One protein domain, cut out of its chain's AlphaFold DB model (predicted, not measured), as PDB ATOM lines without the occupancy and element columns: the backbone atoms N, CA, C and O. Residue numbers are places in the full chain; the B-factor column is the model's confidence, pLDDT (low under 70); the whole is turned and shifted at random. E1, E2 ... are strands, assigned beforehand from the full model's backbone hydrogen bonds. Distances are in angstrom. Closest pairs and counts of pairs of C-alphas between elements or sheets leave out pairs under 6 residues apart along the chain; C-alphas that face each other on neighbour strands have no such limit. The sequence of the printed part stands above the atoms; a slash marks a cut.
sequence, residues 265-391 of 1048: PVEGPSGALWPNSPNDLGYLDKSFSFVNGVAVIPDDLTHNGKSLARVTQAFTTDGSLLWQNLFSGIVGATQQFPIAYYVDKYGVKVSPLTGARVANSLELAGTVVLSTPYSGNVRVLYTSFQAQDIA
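What this domain is: This is residues 265 to 391 of the 1048 residues of an uncharacterized protein of Proteobacteria bacterium (UniProt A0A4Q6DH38). With little regular structure, two small antiparallel sheets stand partly face to face, a sandwich edged by long loops. E7 has E1 and E2 on one side, E4 on the other; the second sheet runs E3, E6, E5. Of 127 printed residues, 44 are in seven named strands, E1 to E7: all strand, compact, radius of gyration of the C-alphas 13.9 A, spans 41 by 35 by 27 A.

How they stand to each other: Along E7, residues 376 to 390, look for N 381, within hydrogen-bond range, 2.9 A, of O 313 of E4, residues 308 to 316. E5, residues 339 to 343, and E6, residues 367 to 370, form a hairpin; N 343 is 2.9 A from O 367.

Where its parts are: Find E1, residues 265 to 268, beginning at C-alpha 265 (44.621, 119.530, 18.045), E2 at 287 to 290 and E3 at 294 to 296. E7 runs 37.7 A to C-alpha 390 at (42.443, 123.100, 22.482).

The domain as a whole: The printed part has no cut; links such as E5 to E6 are long; pLDDT is under 70 in 27 residues.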
ATOM      1  N   PRO A 265      44.110 118.566  19.017       88.38
ATOM      2  CA  PRO A 265      44.621 119.530  18.045       88.38
ATOM      3  C   PRO A 265      43.511 120.286  17.313       88.38
ATOM      4  O   PRO A 265      42.451 119.733  17.017       88.38
ATOM      5  N   VAL A 266      43.802 121.537  16.953       86.81
ATOM      6  CA  VAL A 266      42.967 122.353  16.060       86.81
ATOM      7  C   VAL A 266      43.048 121.830  14.620       86.81
ATOM      8  O   VAL A 266      44.122 121.479  14.134       86.81
ATOM      9  N   GLU A 267      41.924 121.826  13.908       87.12
ATOM     10  CA  GLU A 267      41.814 121.577  12.472       87.12
ATOM     11  C   GLU A 267      41.791 122.904  11.685       87.12
ATOM     12  O   GLU A 267      40.984 123.793  11.947       87.12
ATOM     13  N   GLY A 268      42.665 123.041  10.686       79.19
ATOM     14  CA  GLY A 268      42.719 124.195   9.782       79.19
ATOM     15  C   GLY A 268      44.026 124.270   8.973       79.19
ATOM     16  O   GLY A 268      44.877 123.383   9.086       79.19
ATOM     17  N   PRO A 269      44.217 125.300   8.134       68.25
ATOM     18  CA  PRO A 269      45.463 125.489   7.395       68.25
ATOM     19  C   PRO A 269      46.642 125.808   8.332       68.25
ATOM     20  O   PRO A 269      46.482 126.454   9.367       68.25
ATOM     21  N   SER A 270      47.844 125.345   7.975       56.00
ATOM     22  CA  SER A 270      49.071 125.576   8.754       56.00
ATOM     23  C   SER A 270      49.462 127.061   8.764       56.00
ATOM     24  O   SER A 270      49.633 127.656   7.704       56.00
ATOM     25  N   GLY A 271      49.688 127.646   9.947       50.38
ATOM     26  CA  GLY A 271      50.302 128.976  10.088       50.38
ATOM     27  C   GLY A 271      49.388 130.170   9.789       50.38
ATOM     28  O   GLY A 271      49.868 131.303   9.790       50.38
ATOM     29  N   ALA A 272      48.090 129.948   9.567       44.50
ATOM     30  CA  ALA A 272      47.124 131.035   9.504       44.50
ATOM     31  C   ALA A 272      47.013 131.689  10.892       44.50
ATOM     32  O   ALA A 272      46.564 131.067  11.855       44.50
ATOM     33  N   LEU A 273      47.443 132.950  10.998       39.59
ATOM     34  CA  LEU A 273      46.984 133.836  12.065       39.59
ATOM     35  C   LEU A 273      45.458 133.821  11.984       39.59
ATOM     36  O   LEU A 273      44.961 134.131  10.913       39.59
ATOM     37  N   TRP A 274      44.784 133.384  13.053       45.06
ATOM     38  CA  TRP A 274      43.345 133.520  13.330       45.06
ATOM     39  C   TRP A 274      42.442 133.717  12.098       45.06
ATOM     40  O   TRP A 274      42.497 134.790  11.499       45.06
ATOM     41  N   PRO A 275      41.577 132.751  11.732       43.88
ATOM     42  CA  PRO A 275      40.756 132.893  10.534       43.88
ATOM     43  C   PRO A 275      39.974 134.217  10.592       43.88
ATOM     44  O   PRO A 275      39.415 134.567  11.630       43.88
ATOM     45  N   ASN A 276      39.955 134.962   9.481       44.97
ATOM     46  CA  ASN A 276      39.245 136.246   9.381       44.97
ATOM     47  C   ASN A 276      37.710 136.078   9.513       44.97
ATOM     48  O   ASN A 276      36.976 137.064   9.563       44.97
ATOM     49  N   SER A 277      37.234 134.828   9.576       50.75
ATOM     50  CA  SER A 277      35.835 134.432   9.664       50.75
ATOM     51  C   SER A 277      35.671 133.022  10.251       50.75
ATOM     52  O   SER A 277      36.535 132.168  10.037       50.75
ATOM     53  N   PRO A 278      34.556 132.731  10.947       52.22
ATOM     54  CA  PRO A 278      34.286 131.408  11.509       52.22
ATOM     55  C   PRO A 278      34.037 130.323  10.440       52.22
ATOM     56  O   PRO A 278      34.049 129.136  10.774       52.22
ATOM     57  N   ASN A 279      33.877 130.706   9.165       52.44
ATOM     58  CA  ASN A 279      33.515 129.810   8.053       52.44
ATOM     59  C   ASN A 279      34.660 129.494   7.094       52.44
ATOM     60  O   ASN A 279      34.625 128.450   6.435       52.44
ATOM     61  N   ASP A 280      35.691 130.336   7.081       57.25
ATOM     62  CA  ASP A 280      36.819 130.281   6.151       57.25
ATOM     63  C   ASP A 280      37.938 129.392   6.710       57.25
ATOM     64  O   ASP A 280      39.072 129.812   6.954       57.25
ATOM     65  N   LEU A 281      37.602 128.130   6.971       67.44
ATOM     66  CA  LEU A 281      38.539 127.151   7.512       67.44
ATOM     67  C   LEU A 281      38.809 126.040   6.515       67.44
ATOM     68  O   LEU A 281      37.907 125.311   6.127       67.44
ATOM     69  N   GLY A 282      40.081 125.853   6.183       77.25
ATOM     70  CA  GLY A 282      40.564 124.727   5.389       77.25
ATOM     71  C   GLY A 282      41.240 125.152   4.092       77.25
ATOM     72  O   GLY A 282      41.505 126.327   3.851       77.25
ATOM     73  N   TYR A 283      41.555 124.162   3.269       84.12
ATOM     74  CA  TYR A 283      42.108 124.325   1.934       84.12
ATOM     75  C   TYR A 283      40.950 124.222   0.937       84.12
ATOM     76  O   TYR A 283      40.432 123.130   0.705       84.12
ATOM     77  N   LEU A 284      40.509 125.363   0.399       80.44
ATOM     78  CA  LEU A 284      39.256 125.472  -0.366       80.44
ATOM     79  C   LEU A 284      39.447 125.490  -1.896       80.44
ATOM     80  O   LEU A 284      38.493 125.285  -2.643       80.44
ATOM     81  N   ASP A 285      40.675 125.691  -2.379       76.50
ATOM     82  CA  ASP A 285      40.996 125.921  -3.798       76.50
ATOM     83  C   ASP A 285      42.011 124.917  -4.383       76.50
ATOM     84  O   ASP A 285      42.475 125.068  -5.517       76.50
ATOM     85  N   LYS A 286      42.376 123.873  -3.631       86.56
ATOM     86  CA  LYS A 286      43.461 122.955  -4.007       86.56
ATOM     87  C   LYS A 286      42.982 121.854  -4.941       86.56
ATOM     88  O   LYS A 286      41.943 121.238  -4.720       86.56
ATOM     89  N   SER A 287      43.762 121.602  -5.992       93.06
ATOM     90  CA  SER A 287      43.456 120.599  -7.014       93.06
ATOM     91  C   SER A 287      44.561 119.554  -7.109       93.06
ATOM     92  O   SER A 287      45.741 119.895  -7.099       93.06
ATOM     93  N   PHE A 288      44.169 118.289  -7.242       96.19
ATOM     94  CA  PHE A 288      45.080 117.147  -7.272       96.19
ATOM     95  C   PHE A 288      44.770 116.234  -8.457       96.19
ATOM     96  O   PHE A 288      43.615 116.100  -8.867       96.19
ATOM     97  N   SER A 289      45.800 115.592  -9.009       96.62
ATOM     98  CA  SER A 289      45.645 114.614 -10.087       96.62
ATOM     99  C   SER A 289      45.297 113.243  -9.511       96.62
ATOM    100  O   SER A 289      46.125 112.604  -8.864       96.62
ATOM    101  N   PHE A 290      44.075 112.785  -9.769       97.81
ATOM    102  CA  PHE A 290      43.617 111.447  -9.414       97.81
ATOM    103  C   PHE A 290      43.986 110.446 -10.508       97.81
ATOM    104  O   PHE A 290      43.900 110.750 -11.700       97.81
ATOM    105  N   VAL A 291      44.359 109.234 -10.097       97.12
ATOM    106  CA  VAL A 291      44.571 108.079 -10.975       97.12
ATOM    107  C   VAL A 291      43.687 106.946 -10.475       97.12
ATOM    108  O   VAL A 291      43.839 106.485  -9.346       97.12
ATOM    109  N   ASN A 292      42.742 106.509 -11.309       95.62
ATOM    110  CA  ASN A 292      41.770 105.465 -10.968       95.62
ATOM    111  C   ASN A 292      41.036 105.710  -9.628       95.62
ATOM    112  O   ASN A 292      40.793 104.786  -8.857       95.62
ATOM    113  N   GLY A 293      40.700 106.970  -9.341       96.06
ATOM    114  CA  GLY A 293      39.989 107.381  -8.131       96.06
ATOM    115  C   GLY A 293      40.872 107.587  -6.899       96.06
ATOM    116  O   GLY A 293      40.325 107.848  -5.834       96.06
ATOM    117  N   VAL A 294      42.205 107.534  -7.016       97.44
ATOM    118  CA  VAL A 294      43.135 107.730  -5.887       97.44
ATOM    119  C   VAL A 294      44.068 108.918  -6.130       97.44
ATOM    120  O   VAL A 294      44.635 109.048  -7.214       97.44
ATOM    121  N   ALA A 295      44.263 109.752  -5.107       97.75
ATOM    122  CA  ALA A 295      45.305 110.778  -5.053       97.75
ATOM    123  C   ALA A 295      45.939 110.835  -3.653       97.75
ATOM    124  O   ALA A 295      45.321 110.436  -2.667       97.75
ATOM    125  N   VAL A 296      47.165 111.352  -3.562       97.00
ATOM    126  CA  VAL A 296      47.840 111.639  -2.287       97.00
ATOM    127  C   VAL A 296      48.122 113.133  -2.230       97.00
ATOM    128  O   VAL A 296      48.788 113.667  -3.119       97.00
ATOM    129  N   ILE A 297      47.609 113.802  -1.200       95.94
ATOM    130  CA  ILE A 297      47.874 115.223  -0.963       95.94
ATOM    131  C   ILE A 297      49.373 115.384  -0.640       95.94
ATOM    132  O   ILE A 297      49.866 114.704   0.266       95.94
ATOM    133  N   PRO A 298      50.119 116.252  -1.353       94.62
ATOM    134  CA  PRO A 298      51.535 116.474  -1.093       94.62
ATOM    135  C   PRO A 298      51.808 116.969   0.329       94.62
ATOM    136  O   PRO A 298      51.040 117.735   0.910       94.62
ATOM    137  N   ASP A 299      52.943 116.555   0.885       91.88
ATOM    138  CA  ASP A 299      53.418 117.026   2.184       91.88
ATOM    139  C   ASP A 299      54.436 118.154   2.010       91.88
ATOM    140  O   ASP A 299      55.647 117.948   2.076       91.88
ATOM    141  N   ASP A 300      53.926 119.348   1.729       87.19
ATOM    142  CA  ASP A 300      54.707 120.579   1.636       87.19
ATOM    143  C   ASP A 300      54.057 121.703   2.461       87.19
ATOM    144  O   ASP A 300      52.968 121.543   3.020       87.19
ATOM    145  N   LEU A 301      54.723 122.859   2.528       78.06
ATOM    146  CA  LEU A 301      54.254 124.025   3.288       78.06
ATOM    147  C   LEU A 301      52.904 124.581   2.802       78.06
ATOM    148  O   LEU A 301      52.273 125.343   3.528       78.06
ATOM    149  N   THR A 302      52.476 124.233   1.588       79.69
ATOM    150  CA  THR A 302      51.249 124.741   0.961       79.69
ATOM    151  C   THR A 302      50.068 123.774   1.051       79.69
ATOM    152  O   THR A 302      48.927 124.223   0.969       79.69
ATOM    153  N   HIS A 303      50.325 122.475   1.237       85.62
ATOM    154  CA  HIS A 303      49.311 121.419   1.190       85.62
ATOM    155  C   HIS A 303      49.185 120.617   2.495       85.62
ATOM    156  O   HIS A 303      48.082 120.175   2.815       85.62
ATOM    157  N   ASN A 304      50.277 120.438   3.252       88.50
ATOM    158  CA  ASN A 304      50.325 119.768   4.562       88.50
ATOM    159  C   ASN A 304      49.677 118.362   4.613       88.50
ATOM    160  O   ASN A 304      49.008 118.003   5.588       88.50
ATOM    161  N   GLY A 305      49.859 117.557   3.560       91.19
ATOM    162  CA  GLY A 305      49.191 116.265   3.382       91.19
ATOM    163  C   GLY A 305      49.429 115.233   4.490       91.19
ATOM    164  O   GLY A 305      48.491 114.521   4.844       91.19
ATOM    165  N   LYS A 306      50.614 115.172   5.126       92.69
ATOM    166  CA  LYS A 306      50.827 114.236   6.256       92.69
ATOM    167  C   LYS A 306      50.053 114.622   7.509       92.69
ATOM    168  O   LYS A 306      49.857 113.777   8.377       92.69
ATOM    169  N   SER A 307      49.626 115.876   7.613       92.12
ATOM    170  CA  SER A 307      48.812 116.358   8.724       92.12
ATOM    171  C   SER A 307      47.322 116.372   8.386       92.12
ATOM    172  O   SER A 307      46.574 117.021   9.109       92.12
ATOM    173  N   LEU A 308      46.877 115.694   7.316       93.19
ATOM    174  CA  LEU A 308      45.467 115.642   6.916       93.19
ATOM    175  C   LEU A 308      44.569 115.275   8.108       93.19
ATOM    176  O   LEU A 308      44.807 114.276   8.788       93.19
ATOM    177  N   ALA A 309      43.543 116.090   8.350       89.62
ATOM    178  CA  ALA A 309      42.566 115.872   9.412       89.62
ATOM    179  C   ALA A 309      41.223 115.400   8.849       89.62
ATOM    180  O   ALA A 309      40.698 114.377   9.287       89.62
ATOM    181  N   ARG A 310      40.692 116.114   7.849       88.38
ATOM    182  CA  ARG A 310      39.373 115.841   7.268       88.38
ATOM    183  C   ARG A 310      39.335 116.185   5.787       88.38
ATOM    184  O   ARG A 310      39.928 117.178   5.387       88.38
ATOM    185  N   VAL A 311      38.575 115.419   5.004       91.06
ATOM    186  CA  VAL A 311      38.180 115.761   3.626       91.06
ATOM    187  C   VAL A 311      36.657 115.819   3.558       91.06
ATOM    188  O   VAL A 311      35.999 114.893   4.034       91.06
ATOM    189  N   THR A 312      36.101 116.889   2.987       86.25
ATOM    190  CA  THR A 312      34.646 117.112   2.947       86.25
ATOM    191  C   THR A 312      34.048 116.944   1.558       86.25
ATOM    192  O   THR A 312      33.020 116.286   1.426       86.25
ATOM    193  N   GLN A 313      34.680 117.494   0.517       89.06
ATOM    194  CA  GLN A 313      34.128 117.500  -0.843       89.06
ATOM    195  C   GLN A 313      35.205 117.323  -1.917       89.06
ATOM    196  O   GLN A 313      36.366 117.686  -1.715       89.06
ATOM    197  N   ALA A 314      34.803 116.786  -3.072       93.62
ATOM    198  CA  ALA A 314      35.643 116.647  -4.258       93.62
ATOM    199  C   ALA A 314      34.826 116.896  -5.540       93.62
ATOM    200  O   ALA A 314      33.755 116.314  -5.709       93.62
ATOM    201  N   PHE A 315      35.306 117.748  -6.449       92.38
ATOM    202  CA  PHE A 315      34.595 118.110  -7.688       92.38
ATOM    203  C   PHE A 315      35.544 118.564  -8.805       92.38
ATOM    204  O   PHE A 315      36.727 118.821  -8.578       92.38
ATOM    205  N   THR A 316      35.056 118.609 -10.043       86.81
ATOM    206  CA  THR A 316      35.843 119.026 -11.214       86.81
ATOM    207  C   THR A 316      36.290 120.491 -11.122       86.81
ATOM    208  O   THR A 316      35.644 121.322 -10.489       86.81
ATOM    209  N   THR A 317      37.428 120.831 -11.733       86.00
ATOM    210  CA  THR A 317      38.096 122.141 -11.556       86.00
ATOM    211  C   THR A 317      37.360 123.338 -12.167       86.00
ATOM    212  O   THR A 317      37.743 124.473 -11.899       86.00
ATOM    213  N   ASP A 318      36.346 123.092 -12.995       76.31
ATOM    214  CA  ASP A 318      35.415 124.080 -13.556       76.31
ATOM    215  C   ASP A 318      34.319 124.509 -12.566       76.31
ATOM    216  O   ASP A 318      33.639 125.505 -12.795       76.31
ATOM    217  N   GLY A 319      34.154 123.774 -11.463       65.94
ATOM    218  CA  GLY A 319      33.237 124.140 -10.394       65.94
ATOM    219  C   GLY A 319      33.764 125.255  -9.500       65.94
ATOM    220  O   GLY A 319      34.972 125.402  -9.295       65.94
ATOM    221  N   SER A 320      32.839 125.969  -8.871       65.50
ATOM    222  CA  SER A 320      33.105 126.983  -7.849       65.50
ATOM    223  C   SER A 320      32.248 126.737  -6.612       65.50
ATOM    224  O   SER A 320      31.165 126.154  -6.696       65.50
ATOM    225  N   LEU A 321      32.741 127.170  -5.452       58.91
ATOM    226  CA  LEU A 321      31.969 127.147  -4.210       58.91
ATOM    227  C   LEU A 321      30.920 128.261  -4.244       58.91
ATOM    228  O   LEU A 321      31.198 129.350  -4.735       58.91
ATOM    229  N   LEU A 322      29.729 128.003  -3.708       50.84
ATOM    230  CA  LEU A 322      28.670 129.005  -3.570       50.84
ATOM    231  C   LEU A 322      28.998 130.044  -2.477       50.84
ATOM    232  O   LEU A 322      28.467 131.150  -2.504       50.84
ATOM    233  N   TRP A 323      29.863 129.687  -1.524       51.66
ATOM    234  CA  TRP A 323      30.469 130.535  -0.490       51.66
ATOM    235  C   TRP A 323      31.753 129.872   0.054       51.66
ATOM    236  O   TRP A 323      31.943 128.669  -0.115       51.66
ATOM    237  N   GLN A 324      32.651 130.616   0.707       61.31
ATOM    238  CA  GLN A 324      33.930 130.086   1.213       61.31
ATOM    239  C   GLN A 324      33.743 129.195   2.456       61.31
ATOM    240  O   GLN A 324      33.835 129.643   3.588       61.31
ATOM    241  N   ASN A 325      33.436 127.908   2.267       69.62
ATOM    242  CA  ASN A 325      33.300 126.954   3.372       69.62
ATOM    243  C   ASN A 325      33.502 125.502   2.911       69.62
ATOM    244  O   ASN A 325      33.176 125.150   1.775       69.62
ATOM    245  N   LEU A 326      33.958 124.634   3.820       73.81
ATOM    246  CA  LEU A 326      34.149 123.195   3.576       73.81
ATOM    247  C   LEU A 326      32.873 122.450   3.153       73.81
ATOM    248  O   LEU A 326      32.972 121.417   2.487       73.81
ATOM    249  N   PHE A 327      31.700 122.950   3.535       71.69
ATOM    250  CA  PHE A 327      30.384 122.365   3.256       71.69
ATOM    251  C   PHE A 327      29.564 123.188   2.259       71.69
ATOM    252  O   PHE A 327      28.370 122.956   2.104       71.69
ATOM    253  N   SER A 328      30.190 124.149   1.572       64.00
ATOM    254  CA  SER A 328      29.493 124.976   0.590       64.00
ATOM    255  C   SER A 328      28.918 124.157  -0.564       64.00
ATOM    256  O   SER A 328      29.545 123.201  -1.022       64.00
ATOM    257  N   GLY A 329      27.752 124.562  -1.072       60.12
ATOM    258  CA  GLY A 329      27.220 124.016  -2.320       60.12
ATOM    259  C   GLY A 329      28.152 124.307  -3.502       60.12
ATOM    260  O   GLY A 329      28.780 125.362  -3.560       60.12
ATOM    261  N   ILE A 330      28.230 123.389  -4.467       65.25
ATOM    262  CA  ILE A 330      29.074 123.548  -5.661       65.25
ATOM    263  C   ILE A 330      28.228 124.005  -6.851       65.25
ATOM    264  O   ILE A 330      27.189 123.413  -7.147       65.25
ATOM    265  N   VAL A 331      28.707 125.018  -7.573       56.47
ATOM    266  CA  VAL A 331      28.067 125.577  -8.772       56.47
ATOM    267  C   VAL A 331      28.982 125.400  -9.980       56.47
ATOM    268  O   VAL A 331      30.196 125.532  -9.868       56.47
ATOM    269  N   GLY A 332      28.407 125.094 -11.145       64.56
ATOM    270  CA  GLY A 332      29.137 125.046 -12.417       64.56
ATOM    271  C   GLY A 332      30.042 123.825 -12.621       64.56
ATOM    272  O   GLY A 332      30.583 123.668 -13.706       64.56
ATOM    273  N   ALA A 333      30.179 122.942 -11.626       73.06
ATOM    274  CA  ALA A 333      30.978 121.728 -11.770       73.06
ATOM    275  C   ALA A 333      30.338 120.753 -12.764       73.06
ATOM    276  O   ALA A 333      29.191 120.340 -12.573       73.06
ATOM    277  N   THR A 334      31.109 120.301 -13.757       85.00
ATOM    278  CA  THR A 334      30.721 119.177 -14.623       85.00
ATOM    279  C   THR A 334      30.417 117.914 -13.810       85.00
ATOM    280  O   THR A 334      29.489 117.175 -14.143       85.00
ATOM    281  N   GLN A 335      31.180 117.644 -12.744       88.50
ATOM    282  CA  GLN A 335      30.973 116.467 -11.901       88.50
ATOM    283  C   GLN A 335      31.416 116.697 -10.447       88.50
ATOM    284  O   GLN A 335      32.483 117.250 -10.181       88.50
ATOM    285  N   GLN A 336      30.618 116.200  -9.497       90.44
ATOM    286  CA  GLN A 336      31.013 116.025  -8.095       90.44
ATOM    287  C   GLN A 336      31.313 114.547  -7.817       90.44
ATOM    288  O   GLN A 336      30.641 113.656  -8.345       90.44
ATOM    289  N   PHE A 337      32.317 114.279  -6.986       92.50
ATOM    290  CA  PHE A 337      32.805 112.937  -6.687       92.50
ATOM    291  C   PHE A 337      32.541 112.573  -5.219       92.50
ATOM    292  O   PHE A 337      33.144 113.169  -4.325       92.50
ATOM    293  N   PRO A 338      31.702 111.559  -4.938       91.44
ATOM    294  CA  PRO A 338      31.548 111.046  -3.583       91.44
ATOM    295  C   PRO A 338      32.866 110.459  -3.066       91.44
ATOM    296  O   PRO A 338      33.473 109.610  -3.724       91.44
ATOM    297  N   ILE A 339      33.299 110.860  -1.875       93.00
ATOM    298  CA  ILE A 339      34.536 110.365  -1.257       93.00
ATOM    299  C   ILE A 339      34.250 109.033  -0.553       93.00
ATOM    300  O   ILE A 339      33.386 108.963   0.319       93.00
ATOM    301  N   ALA A 340      34.984 107.978  -0.911       92.50
ATOM    302  CA  ALA A 340      34.870 106.674  -0.259       92.50
ATOM    303  C   ALA A 340      35.506 106.709   1.137       92.50
ATOM    304  O   ALA A 340      34.866 106.365   2.135       92.50
ATOM    305  N   TYR A 341      36.768 107.144   1.192       94.00
ATOM    306  CA  TYR A 341      37.521 107.372   2.421       94.00
ATOM    307  C   TYR A 341      38.758 108.249   2.173       94.00
ATOM    308  O   TYR A 341      39.193 108.440   1.037       94.00
ATOM    309  N   TYR A 342      39.345 108.749   3.257       95.38
ATOM    310  CA  TYR A 342      40.671 109.366   3.286       95.38
ATOM    311  C   TYR A 342      41.502 108.797   4.443       95.38
ATOM    312  O   TYR A 342      40.948 108.161   5.341       95.38
ATOM    313  N   VAL A 343      42.822 108.999   4.424       95.31
ATOM    314  CA  VAL A 343      43.743 108.557   5.488       95.31
ATOM    315  C   VAL A 343      44.262 109.770   6.255       95.31
ATOM    316  O   VAL A 343      44.989 110.588   5.691       95.31
ATOM    317  N   ASP A 344      43.890 109.886   7.530       92.38
ATOM    318  CA  ASP A 344      44.299 111.006   8.386       92.38
ATOM    319  C   ASP A 344      45.773 110.918   8.842       92.38
ATOM    320  O   ASP A 344      46.487 109.946   8.569       92.38
ATOM    321  N   LYS A 345      46.241 111.943   9.571       91.31
ATOM    322  CA  LYS A 345      47.591 112.026  10.163       91.31
ATOM    323  C   LYS A 345      47.970 110.815  11.023       91.31
ATOM    324  O   LYS A 345      49.152 110.496  11.143       91.31
ATOM    325  N   TYR A 346      46.992 110.160  11.644       90.06
ATOM    326  CA  TYR A 346      47.203 109.011  12.523       90.06
ATOM    327  C   TYR A 346      47.179 107.679  11.759       90.06
ATOM    328  O   TYR A 346      47.266 106.616  12.377       90.06
ATOM    329  N   GLY A 347      47.069 107.712  10.427       91.06
ATOM    330  CA  GLY A 347      46.965 106.511   9.601       91.06
ATOM    331  C   GLY A 347      45.606 105.821   9.735       91.06
ATOM    332  O   GLY A 347      45.502 104.615   9.501       91.06
ATOM    333  N   VAL A 348      44.563 106.550  10.141       90.31
ATOM    334  CA  VAL A 348      43.199 106.030  10.240       90.31
ATOM    335  C   VAL A 348      42.483 106.284   8.919       90.31
ATOM    336  O   VAL A 348      42.419 107.417   8.442       90.31
ATOM    337  N   LYS A 349      41.910 105.231   8.326       92.75
ATOM    338  CA  LYS A 349      40.972 105.380   7.207       92.75
ATOM    339  C   LYS A 349      39.644 105.882   7.742       92.75
ATOM    340  O   LYS A 349      39.033 105.201   8.564       92.75
ATOM    341  N   VAL A 350      39.192 107.030   7.253       88.75
ATOM    342  CA  VAL A 350      37.933 107.655   7.652       88.75
ATOM    343  C   VAL A 350      37.012 107.745   6.444       88.75
ATOM    344  O   VAL A 350      37.369 108.335   5.427       88.75
ATOM    345  N   SER A 351      35.818 107.168   6.551       86.00
ATOM    346  CA  SER A 351      34.760 107.359   5.558       86.00
ATOM    347  C   SER A 351      33.957 108.616   5.907       86.00
ATOM    348  O   SER A 351      33.282 108.611   6.937       86.00
ATOM    349  N   PRO A 352      33.967 109.678   5.081       78.50
ATOM    350  CA  PRO A 352      33.175 110.877   5.362       78.50
ATOM    351  C   PRO A 352      31.665 110.621   5.267       78.50
ATOM    352  O   PRO A 352      30.890 111.318   5.906       78.50
ATOM    353  N   LEU A 353      31.241 109.596   4.516       70.44
ATOM    354  CA  LEU A 353      29.829 109.235   4.363       70.44
ATOM    355  C   LEU A 353      29.248 108.558   5.612       70.44
ATOM    356  O   LEU A 353      28.096 108.784   5.965       70.44
ATOM    357  N   THR A 354      30.023 107.679   6.250       66.38
ATOM    358  CA  THR A 354      29.530 106.829   7.352       66.38
ATOM    359  C   THR A 354      30.145 107.172   8.706       66.38
ATOM    360  O   THR A 354      29.698 106.662   9.729       66.38
ATOM    361  N   GLY A 355      31.204 107.985   8.725       68.56
ATOM    362  CA  GLY A 355      32.040 108.210   9.902       68.56
ATOM    363  C   GLY A 355      32.879 106.994  10.310       68.56
ATOM    364  O   GLY A 355      33.561 107.052  11.332       68.56
ATOM    365  N   ALA A 356      32.847 105.890   9.547       75.50
ATOM    366  CA  ALA A 356      33.575 104.672   9.880       75.50
ATOM    367  C   ALA A 356      35.087 104.928   9.912       75.50
ATOM    368  O   ALA A 356      35.647 105.510   8.978       75.50
ATOM    369  N   ARG A 357      35.737 104.464  10.984       83.19
ATOM    370  CA  ARG A 357      37.173 104.616  11.230       83.19
ATOM    371  C   ARG A 357      37.848 103.250  11.290       83.19
ATOM    372  O   ARG A 357      37.444 102.400  12.079       83.19
ATOM    373  N   VAL A 358      38.892 103.048  10.487       86.25
ATOM    374  CA  VAL A 358      39.733 101.839  10.516       86.25
ATOM    375  C   VAL A 358      41.172 102.249  10.803       86.25
ATOM    376  O   VAL A 358      41.824 102.876   9.969       86.25
ATOM    377  N   ALA A 359      41.652 101.924  12.003       84.38
ATOM    378  CA  ALA A 359      43.009 102.241  12.443       84.38
ATOM    379  C   ALA A 359      44.072 101.363  11.757       84.38
ATOM    380  O   ALA A 359      43.763 100.290  11.238       84.38
ATOM    381  N   ASN A 360      45.338 101.795  11.830       81.00
ATOM    382  CA  ASN A 360      46.516 101.070  11.332       81.00
ATOM    383  C   ASN A 360      46.486 100.782   9.822       81.00
ATOM    384  O   ASN A 360      46.829  99.685   9.376       81.00
ATOM    385  N   SER A 361      46.077 101.767   9.024       82.19
ATOM    386  CA  SER A 361      46.199 101.683   7.572       82.19
ATOM    387  C   SER A 361      47.668 101.564   7.149       82.19
ATOM    388  O   SER A 361      48.533 102.245   7.692       82.19
ATOM    389  N   LEU A 362      47.942 100.733   6.139       88.56
ATOM    390  CA  LEU A 362      49.247 100.692   5.461       88.56
ATOM    391  C   LEU A 362      49.389 101.789   4.389       88.56
ATOM    392  O   LEU A 362      50.464 101.961   3.820       88.56
ATOM    393  N   GLU A 363      48.305 102.503   4.083       92.25
ATOM    394  CA  GLU A 363      48.307 103.614   3.130       92.25
ATOM    395  C   GLU A 363      48.849 104.895   3.769       92.25
ATOM    396  O   GLU A 363      48.744 105.102   4.977       92.25
ATOM    397  N   LEU A 364      49.425 105.770   2.943       93.31
ATOM    398  CA  LEU A 364      50.039 107.012   3.403       93.31
ATOM    399  C   LEU A 364      48.981 107.992   3.928       93.31
ATOM    400  O   LEU A 364      47.937 108.176   3.298       93.31
ATOM    401  N   ALA A 365      49.283 108.681   5.031       93.00
ATOM    402  CA  ALA A 365      48.523 109.856   5.454       93.00
ATOM    403  C   ALA A 365      48.449 110.882   4.308       93.00
ATOM    404  O   ALA A 365      49.434 111.087   3.596       93.00
ATOM    405  N   GLY A 366      47.276 111.486   4.112       95.25
ATOM    406  CA  GLY A 366      47.006 112.369   2.973       95.25
ATOM    407  C   GLY A 366      46.392 111.668   1.756       95.25
ATOM    408  O   GLY A 366      46.066 112.336   0.776       95.25
ATOM    409  N   THR A 367      46.221 110.341   1.788       97.38
ATOM    410  CA  THR A 367      45.547 109.598   0.708       97.38
ATOM    411  C   THR A 367      44.051 109.917   0.690       97.38
ATOM    412  O   THR A 367      43.395 109.859   1.730       97.38
ATOM    413  N   VAL A 368      43.506 110.205  -0.493       97.69
ATOM    414  CA  VAL A 368      42.078 110.448  -0.745       97.69
ATOM    415  C   VAL A 368      41.588 109.491  -1.826       97.69
ATOM    416  O   VAL A 368      42.209 109.372  -2.886       97.69
ATOM    417  N   VAL A 369      40.463 108.820  -1.564       96.94
ATOM    418  CA  VAL A 369      39.879 107.821  -2.466       96.94
ATOM    419  C   VAL A 369      38.430 108.169  -2.792       96.94
ATOM    420  O   VAL A 369      37.594 108.325  -1.902       96.94
ATOM    421  N   LEU A 370      38.128 108.270  -4.084       96.25
ATOM    422  CA  LEU A 370      36.784 108.493  -4.614       96.25
ATOM    423  C   LEU A 370      36.004 107.173  -4.683       96.25
ATOM    424  O   LEU A 370      36.574 106.101  -4.874       96.25
ATOM    425  N   SER A 371      34.681 107.253  -4.563       94.00
ATOM    426  CA  SER A 371      33.785 106.086  -4.637       94.00
ATOM    427  C   SER A 371      33.661 105.526  -6.050       94.00
ATOM    428  O   SER A 371      33.341 104.352  -6.225       94.00
ATOM    429  N   THR A 372      33.913 106.356  -7.062       91.31
ATOM    430  CA  THR A 372      33.908 105.971  -8.471       91.31
ATOM    431  C   THR A 372      35.295 106.179  -9.085       91.31
ATOM    432  O   THR A 372      35.943 107.194  -8.812       91.31
ATOM    433  N   PRO A 373      35.776 105.243  -9.928       92.75
ATOM    434  CA  PRO A 373      37.025 105.422 -10.656       92.75
ATOM    435  C   PRO A 373      37.012 106.694 -11.509       92.75
ATOM    436  O   PRO A 373      36.107 106.900 -12.316       92.75
ATOM    437  N   TYR A 374      38.044 107.522 -11.364       95.31
ATOM    438  CA  TYR A 374      38.245 108.727 -12.167       95.31
ATOM    439  C   TYR A 374      39.739 109.010 -12.340       95.31
ATOM    440  O   TYR A 374      40.523 108.781 -11.419       95.31
ATOM    441  N   SER A 375      40.146 109.491 -13.516       96.81
ATOM    442  CA  SER A 375      41.521 109.944 -13.750       96.81
ATOM    443  C   SER A 375      41.511 111.342 -14.351       96.81
ATOM    444  O   SER A 375      40.922 111.551 -15.408       96.81
ATOM    445  N   GLY A 376      42.148 112.293 -13.674       95.19
ATOM    446  CA  GLY A 376      42.112 113.710 -14.031       95.19
ATOM    447  C   GLY A 376      42.302 114.612 -12.815       95.19
ATOM    448  O   GLY A 376      42.462 114.134 -11.693       95.19
ATOM    449  N   ASN A 377      42.280 115.926 -13.035       95.62
ATOM    450  CA  ASN A 377      42.386 116.895 -11.946       95.62
ATOM    451  C   ASN A 377      41.034 117.077 -11.251       95.62
ATOM    452  O   ASN A 377      40.003 117.230 -11.910       95.62
ATOM    453  N   VAL A 378      41.059 117.067  -9.922       95.88
ATOM    454  CA  VAL A 378      39.890 117.226  -9.052       95.88
ATOM    455  C   VAL A 378      40.241 118.236  -7.970       95.88
ATOM    456  O   VAL A 378      41.302 118.127  -7.352       95.88
ATOM    457  N   ARG A 379      39.362 119.211  -7.732       93.19
ATOM    458  CA  ARG A 379      39.449 120.104  -6.577       93.19
ATOM    459  C   ARG A 379      38.967 119.359  -5.336       93.19
ATOM    460  O   ARG A 379      37.926 118.708  -5.388       93.19
ATOM    461  N   VAL A 380      39.720 119.439  -4.241       93.69
ATOM    462  CA  VAL A 380      39.431 118.736  -2.982       93.69
ATOM    463  C   VAL A 380      39.418 119.737  -1.832       93.69
ATOM    464  O   VAL A 380      40.372 120.493  -1.664       93.69
ATOM    465  N   LEU A 381      38.352 119.709  -1.032       89.81
ATOM    466  CA  LEU A 381      38.185 120.534   0.167       89.81
ATOM    467  C   LEU A 381      38.583 119.727   1.404       89.81
ATOM    468  O   LEU A 381      38.042 118.641   1.640       89.81
ATOM    469  N   TYR A 382      39.539 120.239   2.184       90.56
ATOM    470  CA  TYR A 382      40.099 119.507   3.324       90.56
ATOM    471  C   TYR A 382      40.689 120.409   4.421       90.56
ATOM    472  O   TYR A 382      40.897 121.605   4.221       90.56
ATOM    473  N   THR A 383      40.992 119.835   5.589       89.88
ATOM    474  CA  THR A 383      41.686 120.487   6.719       89.88
ATOM    475  C   THR A 383      42.932 119.709   7.140       89.88
ATOM    476  O   THR A 383      43.063 118.518   6.854       89.88
ATOM    477  N   SER A 384      43.854 120.365   7.852       89.88
ATOM    478  CA  SER A 384      45.014 119.718   8.483       89.88
ATOM    479  C   SER A 384      45.033 119.945   9.993       89.88
ATOM    480  O   SER A 384      44.565 120.977  10.461       89.88
ATOM    481  N   PHE A 385      45.598 119.023  10.769       88.25
ATOM    482  CA  PHE A 385      45.863 119.261  12.185       88.25
ATOM    483  C   PHE A 385      46.994 120.275  12.351       88.25
ATOM    484  O   PHE A 385      48.068 120.134  11.758       88.25
ATOM    485  N   GLN A 386      46.756 121.275  13.190       82.94
ATOM    486  CA  GLN A 386      47.745 122.265  13.589       82.94
ATOM    487  C   GLN A 386      48.558 121.778  14.797       82.94
ATOM    488  O   GLN A 386      48.242 120.770  15.425       82.94
ATOM    489  N   ALA A 387      49.633 122.500  15.117       78.06
ATOM    490  CA  ALA A 387      50.432 122.245  16.318       78.06
ATOM    491  C   ALA A 387      49.782 122.789  17.604       78.06
ATOM    492  O   ALA A 387      50.202 122.422  18.697       78.06
ATOM    493  N   GLN A 388      48.809 123.697  17.478       82.12
ATOM    494  CA  GLN A 388      48.068 124.244  18.607       82.12
ATOM    495  C   GLN A 388      46.958 123.280  19.029       82.12
ATOM    496  O   GLN A 388      46.145 122.864  18.202       82.12
ATOM    497  N   ASP A 389      46.888 123.019  20.332       88.94
ATOM    498  CA  ASP A 389      45.820 122.238  20.943       88.94
ATOM    499  C   ASP A 389      44.762 123.132  21.599       88.94
ATOM    500  O   ASP A 389      45.047 124.227  22.093       88.94
ATOM    501  N   ILE A 390      43.539 122.613  21.651       91.69
ATOM    502  CA  ILE A 390      42.443 123.100  22.482       91.69
ATOM    503  C   ILE A 390      42.603 122.472  23.864       91.69
ATOM    504  O   ILE A 390      42.506 121.253  24.011       91.69
ATOM    505  N   ALA A 391      42.857 123.291  24.881       95.00
ATOM    506  CA  ALA A 391      43.104 122.825  26.243       95.00
ATOM    507  C   ALA A 391      41.816 122.369  26.949       95.00
ATOM    508  O   ALA A 391      40.713 122.766  26.580       95.00
TER     509      ALA A 391